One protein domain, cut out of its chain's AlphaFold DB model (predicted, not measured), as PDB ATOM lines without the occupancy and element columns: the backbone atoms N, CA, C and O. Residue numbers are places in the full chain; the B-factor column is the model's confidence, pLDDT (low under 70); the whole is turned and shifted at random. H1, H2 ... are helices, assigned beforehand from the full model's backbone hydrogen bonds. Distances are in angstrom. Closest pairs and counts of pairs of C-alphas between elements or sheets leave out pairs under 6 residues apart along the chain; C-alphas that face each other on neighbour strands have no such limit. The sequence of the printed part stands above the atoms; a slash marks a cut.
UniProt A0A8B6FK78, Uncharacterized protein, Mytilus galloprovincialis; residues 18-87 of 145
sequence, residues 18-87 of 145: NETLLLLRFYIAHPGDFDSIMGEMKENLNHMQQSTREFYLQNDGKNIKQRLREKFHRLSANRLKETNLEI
ATOM      1  N   ASN A  18     125.983 193.185 109.242       82.00
ATOM      2  CA  ASN A  18     124.561 192.939 109.004       82.00
ATOM      3  C   ASN A  18     124.134 191.553 109.492       82.00
ATOM      4  O   ASN A  18     123.084 191.435 110.112       82.00
ATOM      5  N   GLU A  19     124.960 190.525 109.283       82.62
ATOM      6  CA  GLU A  19     124.700 189.186 109.827       82.62
ATOM      7  C   GLU A  19     124.733 189.189 111.358       82.62
ATOM      8  O   GLU A  19     123.896 188.558 111.989       82.62
ATOM      9  N   THR A  20     125.638 189.963 111.961       87.25
ATOM     10  CA  THR A  20     125.713 190.122 113.421       87.25
ATOM     11  C   THR A  20     124.465 190.814 113.973       87.25
ATOM     12  O   THR A  20     123.917 190.382 114.983       87.25
ATOM     13  N   LEU A  21     123.982 191.871 113.308       88.69
ATOM     14  CA  LEU A  21     122.741 192.555 113.690       88.69
ATOM     15  C   LEU A  21     121.519 191.644 113.540       88.69
ATOM     16  O   LEU A  21     120.623 191.669 114.380       88.69
ATOM     17  N   LEU A  22     121.492 190.830 112.484       85.88
ATOM     18  CA  LEU A  22     120.424 189.870 112.253       85.88
ATOM     19  C   LEU A  22     120.428 188.771 113.326       85.88
ATOM     20  O   LEU A  22     119.385 188.486 113.909       85.88
ATOM     21  N   LEU A  23     121.601 188.228 113.652       85.81
ATOM     22  CA  LEU A  23     121.775 187.248 114.720       85.81
ATOM     23  C   LEU A  23     121.353 187.815 116.081       85.81
ATOM     24  O   LEU A  23     120.659 187.142 116.835       85.81
ATOM     25  N   LEU A  24     121.711 189.068 116.375       88.75
ATOM     26  CA  LEU A  24     121.299 189.740 117.607       88.75
ATOM     27  C   LEU A  24     119.774 189.888 117.693       88.75
ATOM     28  O   LEU A  24     119.200 189.675 118.756       88.75
ATOM     29  N   ARG A  25     119.107 190.213 116.577       88.69
ATOM     30  CA  ARG A  25     117.641 190.302 116.521       88.69
ATOM     31  C   ARG A  25     116.987 188.964 116.863       88.69
ATOM     32  O   ARG A  25     116.054 188.942 117.659       88.69
ATOM     33  N   PHE A  26     117.487 187.874 116.288       88.44
ATOM     34  CA  PHE A  26     116.965 186.535 116.557       88.44
ATOM     35  C   PHE A  26     117.281 186.064 117.976       88.44
ATOM     36  O   PHE A  26     116.423 185.482 118.626       88.44
ATOM     37  N   TYR A  27     118.461 186.390 118.498       88.62
ATOM     38  CA  TYR A  27     118.834 186.070 119.875       88.62
ATOM     39  C   TYR A  27     117.944 186.768 120.912       88.62
ATOM     40  O   TYR A  27     117.615 186.181 121.939       88.62
ATOM     41  N   ILE A  28     117.523 188.008 120.640       88.06
ATOM     42  CA  ILE A  28     116.549 188.723 121.481       88.06
ATOM     43  C   ILE A  28     115.157 188.079 121.379       88.06
ATOM     44  O   ILE A  28     114.449 188.021 122.381       88.06
ATOM     45  N   ALA A  29     114.762 187.612 120.191       86.50
ATOM     46  CA  ALA A  29     113.464 186.971 119.976       86.50
ATOM     47  C   ALA A  29     113.371 185.581 120.629       86.50
ATOM     48  O   ALA A  29     112.329 185.241 121.183       86.50
ATOM     49  N   HIS A  30     114.470 184.820 120.610       86.62
ATOM     50  CA  HIS A  30     114.534 183.421 121.041       86.62
ATOM     51  C   HIS A  30     115.702 183.193 122.011       86.62
ATOM     52  O   HIS A  30     116.726 182.612 121.641       86.62
ATOM     53  N   PRO A  31     115.609 183.670 123.263       86.69
ATOM     54  CA  PRO A  31     116.722 183.600 124.200       86.69
ATOM     55  C   PRO A  31     117.068 182.146 124.547       86.69
ATOM     56  O   PRO A  31     116.283 181.430 125.162       86.69
ATOM     57  N   GLY A  32     118.282 181.723 124.186       86.44
ATOM     58  CA  GLY A  32     118.812 180.395 124.517       86.44
ATOM     59  C   GLY A  32     118.346 179.252 123.612       86.44
ATOM     60  O   GLY A  32     118.834 178.136 123.782       86.44
ATOM     61  N   ASP A  33     117.477 179.515 122.634       92.62
ATOM     62  CA  ASP A  33     117.060 178.529 121.634       92.62
ATOM     63  C   ASP A  33     117.847 178.714 120.330       92.62
ATOM     64  O   ASP A  33     117.447 179.415 119.397       92.62
ATOM     65  N   PHE A  34     119.024 178.093 120.289       87.50
ATOM     66  CA  PHE A  34     119.921 178.175 119.141       87.50
ATOM     67  C   PHE A  34     119.352 177.512 117.884       87.50
ATOM     68  O   PHE A  34     119.623 177.995 116.783       87.50
ATOM     69  N   ASP A  35     118.570 176.441 118.030       90.12
ATOM     70  CA  ASP A  35     118.009 175.719 116.890       90.12
ATOM     71  C   ASP A  35     116.947 176.569 116.187       90.12
ATOM     72  O   ASP A  35     116.983 176.694 114.958       90.12
ATOM     73  N   SER A  36     116.086 177.255 116.948       88.31
ATOM     74  CA  SER A  36     115.128 178.210 116.376       88.31
ATOM     75  C   SER A  36     115.823 179.407 115.725       88.31
ATOM     76  O   SER A  36     115.495 179.764 114.592       88.31
ATOM     77  N   ILE A  37     116.850 179.982 116.366       87.88
ATOM     78  CA  ILE A  37     117.631 181.093 115.790       87.88
ATOM     79  C   ILE A  37     118.247 180.700 114.441       87.88
ATOM     80  O   ILE A  37     118.157 181.447 113.462       87.88
ATOM     81  N   MET A  38     118.891 179.532 114.374       85.88
ATOM     82  CA  MET A  38     119.540 179.065 113.149       85.88
ATOM     83  C   MET A  38     118.520 178.679 112.072       85.88
ATOM     84  O   MET A  38     118.775 178.914 110.886       85.88
ATOM     85  N   GLY A  39     117.369 178.129 112.471       89.38
ATOM     86  CA  GLY A  39     116.240 177.841 111.589       89.38
ATOM     87  C   GLY A  39     115.709 179.101 110.909       89.38
ATOM     88  O   GLY A  39     115.723 179.191 109.679       89.38
ATOM     89  N   GLU A  40     115.351 180.118 111.691       86.94
ATOM     90  CA  GLU A  40     114.827 181.383 111.164       86.94
ATOM     91  C   GLU A  40     115.854 182.139 110.320       86.94
ATOM     92  O   GLU A  40     115.523 182.696 109.271       86.94
ATOM     93  N   MET A  41     117.126 182.137 110.726       83.94
ATOM     94  CA  MET A  41     118.186 182.769 109.941       83.94
ATOM     95  C   MET A  41     118.338 182.106 108.566       83.94
ATOM     96  O   MET A  41     118.515 182.798 107.558       83.94
ATOM     97  N   LYS A  42     118.227 180.775 108.503       87.50
ATOM     98  CA  LYS A  42     118.274 180.013 107.251       87.50
ATOM     99  C   LYS A  42     117.059 180.296 106.369       87.50
ATOM    100  O   LYS A  42     117.219 180.489 105.163       87.50
ATOM    101  N   GLU A  43     115.862 180.341 106.945       88.81
ATOM    102  CA  GLU A  43     114.635 180.674 106.215       88.81
ATOM    103  C   GLU A  43     114.672 182.098 105.660       88.81
ATOM    104  O   GLU A  43     114.373 182.311 104.486       88.81
ATOM    105  N   ASN A  44     115.139 183.060 106.455       86.88
ATOM    106  CA  ASN A  44     115.284 184.447 106.029       86.88
ATOM    107  C   ASN A  44     116.308 184.588 104.891       86.88
ATOM    108  O   ASN A  44     116.059 185.271 103.895       86.88
ATOM    109  N   LEU A  45     117.439 183.877 104.975       85.50
ATOM    110  CA  LEU A  45     118.419 183.850 103.891       85.50
ATOM    111  C   LEU A  45     117.828 183.252 102.607       85.50
ATOM    112  O   LEU A  45     118.011 183.816 101.528       85.50
ATOM    113  N   ASN A  46     117.089 182.147 102.718       88.06
ATOM    114  CA  ASN A  46     116.403 181.536 101.581       88.06
ATOM    115  C   ASN A  46     115.380 182.489 100.960       88.06
ATOM    116  O   ASN A  46     115.354 182.641  99.738       88.06
ATOM    117  N   HIS A  47     114.583 183.172 101.781       87.62
ATOM    118  CA  HIS A  47     113.608 184.147 101.310       87.62
ATOM    119  C   HIS A  47     114.285 185.309 100.573       87.62
ATOM    120  O   HIS A  47     113.876 185.676  99.473       87.62
ATOM    121  N   MET A  48     115.384 185.839 101.115       85.88
ATOM    122  CA  MET A  48     116.164 186.896 100.468       85.88
ATOM    123  C   MET A  48     116.745 186.442  99.123       85.88
ATOM    124  O   MET A  48     116.709 187.190  98.143       85.88
ATOM    125  N   GLN A  49     117.257 185.211  99.047       85.75
ATOM    126  CA  GLN A  49     117.769 184.637  97.801       85.75
ATOM    127  C   GLN A  49     116.662 184.453  96.759       85.75
ATOM    128  O   GLN A  49     116.857 184.805  95.594       85.75
ATOM    129  N   GLN A  50     115.500 183.943  97.170       83.88
ATOM    130  CA  GLN A  50     114.338 183.772  96.299       83.88
ATOM    131  C   GLN A  50     113.815 185.118  95.800       83.88
ATOM    132  O   GLN A  50     113.704 185.303  94.593       83.88
ATOM    133  N   SER A  51     113.618 186.088  96.693       82.25
ATOM    134  CA  SER A  51     113.187 187.442  96.339       82.25
ATOM    135  C   SER A  51     114.167 188.115  95.373       82.25
ATOM    136  O   SER A  51     113.765 188.699  94.368       82.25
ATOM    137  N   THR A  52     115.475 187.954  95.601       81.69
ATOM    138  CA  THR A  52     116.503 188.453  94.678       81.69
ATOM    139  C   THR A  52     116.374 187.782  93.310       81.69
ATOM    140  O   THR A  52     116.400 188.456  92.282       81.69
ATOM    141  N   ARG A  53     116.199 186.456  93.273       83.50
ATOM    142  CA  ARG A  53     116.031 185.698  92.027       83.50
ATOM    143  C   ARG A  53     114.785 186.138  91.258       83.50
ATOM    144  O   ARG A  53     114.872 186.357  90.053       83.50
ATOM    145  N   GLU A  54     113.658 186.285  91.939       82.00
ATOM    146  CA  GLU A  54     112.399 186.741  91.351       82.00
ATOM    147  C   GLU A  54     112.512 188.165  90.822       82.00
ATOM    148  O   GLU A  54     112.131 188.421  89.682       82.00
ATOM    149  N   PHE A  55     113.138 189.067  91.581       80.69
ATOM    150  CA  PHE A  55     113.426 190.423  91.127       80.69
ATOM    151  C   PHE A  55     114.231 190.421  89.818       80.69
ATOM    152  O   PHE A  55     113.903 191.165  88.890       80.69
ATOM    153  N   TYR A  56     115.245 189.554  89.705       75.94
ATOM    154  CA  TYR A  56     116.037 189.393  88.481       75.94
ATOM    155  C   TYR A  56     115.246 188.837  87.294       75.94
ATOM    156  O   TYR A  56     115.511 189.239  86.158       75.94
ATOM    157  N   LEU A  57     114.305 187.922  87.539       79.88
ATOM    158  CA  LEU A  57     113.453 187.333  86.504       79.88
ATOM    159  C   LEU A  57     112.378 188.317  86.027       79.88
ATOM    160  O   LEU A  57     112.176 188.457  84.825       79.88
ATOM    161  N   GLN A  58     111.733 189.034  86.949       77.50
ATOM    162  CA  GLN A  58     110.677 190.003  86.639       77.50
ATOM    163  C   GLN A  58     111.200 191.224  85.880       77.50
ATOM    164  O   GLN A  58     110.522 191.752  85.006       77.50
ATOM    165  N   ASN A  59     112.408 191.687  86.205       70.88
ATOM    166  CA  ASN A  59     112.956 192.917  85.637       70.88
ATOM    167  C   ASN A  59     113.875 192.667  84.434       70.88
ATOM    168  O   ASN A  59     114.700 193.532  84.148       70.88
ATOM    169  N   ASP A  60     113.761 191.510  83.764       69.12
ATOM    170  CA  ASP A  60     114.566 191.081  82.609       69.12
ATOM    171  C   ASP A  60     116.043 191.471  82.786       69.12
ATOM    172  O   ASP A  60     116.475 192.526  82.324       69.12
ATOM    173  N   GLY A  61     116.808 190.671  83.546       65.62
ATOM    174  CA  GLY A  61     118.089 191.021  84.192       65.62
ATOM    175  C   GLY A  61     119.141 191.830  83.402       65.62
ATOM    176  O   GLY A  61     120.059 192.393  84.010       65.62
ATOM    177  N   LYS A  62     119.017 191.955  82.077       68.25
ATOM    178  CA  LYS A  62     119.701 192.960  81.245       68.25
ATOM    179  C   LYS A  62     119.383 194.404  81.673       68.25
ATOM    180  O   LYS A  62     120.319 195.196  81.814       68.25
ATOM    181  N   ASN A  63     118.124 194.723  81.981       73.06
ATOM    182  CA  ASN A  63     117.687 196.054  82.418       73.06
ATOM    183  C   ASN A  63     118.206 196.404  83.815       73.06
ATOM    184  O   ASN A  63     118.590 197.544  84.056       73.06
ATOM    185  N   ILE A  64     118.307 195.433  84.732       78.50
ATOM    186  CA  ILE A  64     118.917 195.658  86.056       78.50
ATOM    187  C   ILE A  64     120.401 195.999  85.920       78.50
ATOM    188  O   ILE A  64     120.871 196.961  86.526       78.50
ATOM    189  N   LYS A  65     121.152 195.244  85.106       78.38
ATOM    190  CA  LYS A  65     122.575 195.533  84.856       78.38
ATOM    191  C   LYS A  65     122.761 196.902  84.204       78.38
ATOM    192  O   LYS A  65     123.693 197.619  84.559       78.38
ATOM    193  N   GLN A  66     121.886 197.267  83.269       76.81
ATOM    194  CA  GLN A  66     121.885 198.592  82.656       76.81
ATOM    195  C   GLN A  66     121.572 199.691  83.678       76.81
ATOM    196  O   GLN A  66     122.373 200.607  83.825       76.81
ATOM    197  N   ARG A  67     120.504 199.554  84.468       78.44
ATOM    198  CA  ARG A  67     120.145 200.501  85.536       78.44
ATOM    199  C   ARG A  67     121.243 200.656  86.584       78.44
ATOM    200  O   ARG A  67     121.499 201.765  87.042       78.44
ATOM    201  N   LEU A  68     121.908 199.568  86.971       82.88
ATOM    202  CA  LEU A  68     123.054 199.613  87.883       82.88
ATOM    203  C   LEU A  68     124.230 200.370  87.261       82.88
ATOM    204  O   LEU A  68     124.819 201.209  87.938       82.88
ATOM    205  N   ARG A  69     124.534 200.128  85.979       81.56
ATOM    206  CA  ARG A  69     125.554 200.888  85.239       81.56
ATOM    207  C   ARG A  69     125.208 202.369  85.150       81.56
ATOM    208  O   ARG A  69     126.057 203.191  85.460       81.56
ATOM    209  N   GLU A  70     123.972 202.714  84.806       76.69
ATOM    210  CA  GLU A  70     123.503 204.103  84.751       76.69
ATOM    211  C   GLU A  70     123.576 204.776  86.124       76.69
ATOM    212  O   GLU A  70     124.065 205.898  86.246       76.69
ATOM    213  N   LYS A  71     123.157 204.083  87.189       81.00
ATOM    214  CA  LYS A  71     123.230 204.600  88.560       81.00
ATOM    215  C   LYS A  71     124.680 204.793  89.004       81.00
ATOM    216  O   LYS A  71     124.985 205.822  89.601       81.00
ATOM    217  N   PHE A  72     125.567 203.852  88.687       80.56
ATOM    218  CA  PHE A  72     126.997 203.977  88.954       80.56
ATOM    219  C   PHE A  72     127.612 205.136  88.168       80.56
ATOM    220  O   PHE A  72     128.276 205.968  88.772       80.56
ATOM    221  N   HIS A  73     127.325 205.257  86.868       77.56
ATOM    222  CA  HIS A  73     127.791 206.371  86.041       77.56
ATOM    223  C   HIS A  73     127.289 207.719  86.538       77.56
ATOM    224  O   HIS A  73     128.047 208.682  86.562       77.56
ATOM    225  N   ARG A  74     126.039 207.798  86.995       73.62
ATOM    226  CA  ARG A  74     125.498 209.017  87.598       73.62
ATOM    227  C   ARG A  74     126.214 209.364  88.901       73.62
ATOM    228  O   ARG A  74     126.553 210.521  89.117       73.62
ATOM    229  N   LEU A  75     126.474 208.377  89.757       73.62
ATOM    230  CA  LEU A  75     127.220 208.585  91.001       73.62
ATOM    231  C   LEU A  75     128.684 208.964  90.735       73.62
ATOM    232  O   LEU A  75     129.204 209.851  91.403       73.62
ATOM    233  N   SER A  76     129.339 208.354  89.744       68.56
ATOM    234  CA  SER A  76     130.710 208.702  89.361       68.56
ATOM    235  C   SER A  76     130.792 210.064  88.674       68.56
ATOM    236  O   SER A  76     131.733 210.806  88.918       68.56
ATOM    237  N   ALA A  77     129.804 210.424  87.851       62.47
ATOM    238  CA  ALA A  77     129.731 211.734  87.211       62.47
ATOM    239  C   ALA A  77     129.468 212.844  88.234       62.47
ATOM    240  O   ALA A  77     130.049 213.919  88.136       62.47
ATOM    241  N   ASN A  78     128.642 212.578  89.248       58.84
ATOM    242  CA  ASN A  78     128.428 213.512  90.349       58.84
ATOM    243  C   ASN A  78     129.687 213.661  91.216       58.84
ATOM    244  O   ASN A  78     130.043 214.785  91.547       58.84
ATOM    245  N   ARG A  79     130.427 212.571  91.477       55.41
ATOM    246  CA  ARG A  79     131.748 212.655  92.126       55.41
ATOM    247  C   ARG A  79     132.763 213.453  91.305       55.41
ATOM    248  O   ARG A  79     133.499 214.243  91.875       55.41
ATOM    249  N   LEU A  80     132.775 213.301  89.978       51.84
ATOM    250  CA  LEU A  80     133.636 214.094  89.088       51.84
ATOM    251  C   LEU A  80     133.258 215.583  89.059       51.84
ATOM    252  O   LEU A  80     134.121 216.429  88.837       51.84
ATOM    253  N   LYS A  81     131.980 215.925  89.269       55.72
ATOM    254  CA  LYS A  81     131.537 217.323  89.396       55.72
ATOM    255  C   LYS A  81     131.947 217.930  90.735       55.72
ATOM    256  O   LYS A  81     132.383 219.072  90.743       55.72
ATOM    257  N   GLU A  82     131.874 217.167  91.825       50.53
ATOM    258  CA  GLU A  82     132.377 217.603  93.136       50.53
ATOM    259  C   GLU A  82     133.899 217.817  93.110       50.53
ATOM    260  O   GLU A  82     134.363 218.856  93.566       50.53
ATOM    261  N   THR A  83     134.675 216.938  92.461       48.84
ATOM    262  CA  THR A  83     136.134 217.131  92.336       48.84
ATOM    263  C   THR A  83     136.534 218.270  91.394       48.84
ATOM    264  O   THR A  83     137.618 218.818  91.541       48.84
ATOM    265  N   ASN A  84     135.699 218.635  90.411       45.38
ATOM    266  CA  ASN A  84     135.972 219.790  89.540       45.38
ATOM    267  C   ASN A  84     135.529 221.123  90.157       45.38
ATOM    268  O   ASN A  84     136.049 222.166  89.760       45.38
ATOM    269  N   LEU A  85     134.611 221.109  91.129       47.16
ATOM    270  CA  LEU A  85     134.283 222.306  91.904       47.16
ATOM    271  C   LEU A  85     135.391 222.664  92.909       47.16
ATOM    272  O   LEU A  85     135.517 223.827  93.268       47.16
ATOM    273  N   GLU A  86     136.218 221.699  93.317       46.00
ATOM    274  CA  GLU A  86     137.315 221.912  94.275       46.00
ATOM    275  C   GLU A  86     138.641 222.356  93.613       46.00
ATOM    276  O   GLU A  86     139.599 222.684  94.303       46.00
ATOM    277  N   ILE A  87     138.711 222.412  92.272       47.50
ATOM    278  CA  ILE A  87     139.924 222.827  91.529       47.50
ATOM    279  C   ILE A  87     139.847 224.292  91.044       47.50
ATOM    280  O   ILE A  87     140.819 224.823  90.513       47.50
TER     281      ILE A  87
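What this domain is: This is residues 18 to 87 of the 145 residues of an uncharacterized protein of Mytilus galloprovincialis (UniProt A0A8B6FK78). Two long helices, H2 and H3, make a corner like an L, and the short H1 folds back over the beginning of H2. Residues 66 to 87 stick out as a free arm. The printed part has 70 residues with three named helices, H1, H2, H3 in order, and no named strand: all helix. It is extended and flat, radius of gyration of the C-alphas 19.8 A, spans 57 by 35 by 10 A.

How they stand to each other: Start at H1, residues 18 to 29; its residues 22 to 27 alone touch residues 37 to 41 of H2, residues 34 to 58. Look at the closest C-alphas, Phe 26 and Ile 37, 5.5 A apart. The two helices run opposite ways at a steep tilt of 49 degrees. H3, residues 62 to 85, is close to H2 but not clearly touching, closest C-alphas Tyr 56 and Ile 64 at 7.3 A, about perpendicular at 88 degrees. H1 and H3 are apart. In H1, H2 and H3 every O i to N i+4 pair is within hydrogen-bond range.

Where its parts are: Find C-alpha 18 at (124.561, 192.939, 109.004), where H1 begins. H2 runs 35.8 A from C-alpha 34; H3 runs 34.5 A to C-alpha 85 at (134.283, 222.306, 91.904).

The domain as a whole: The C-alphas farthest apart, Asp 33 and Ile 87, are 58.2 A apart. Both links are tight, and the printed part has no cut. The model's pLDDT is under 70 at residues 60 to 62 and 76 to 87.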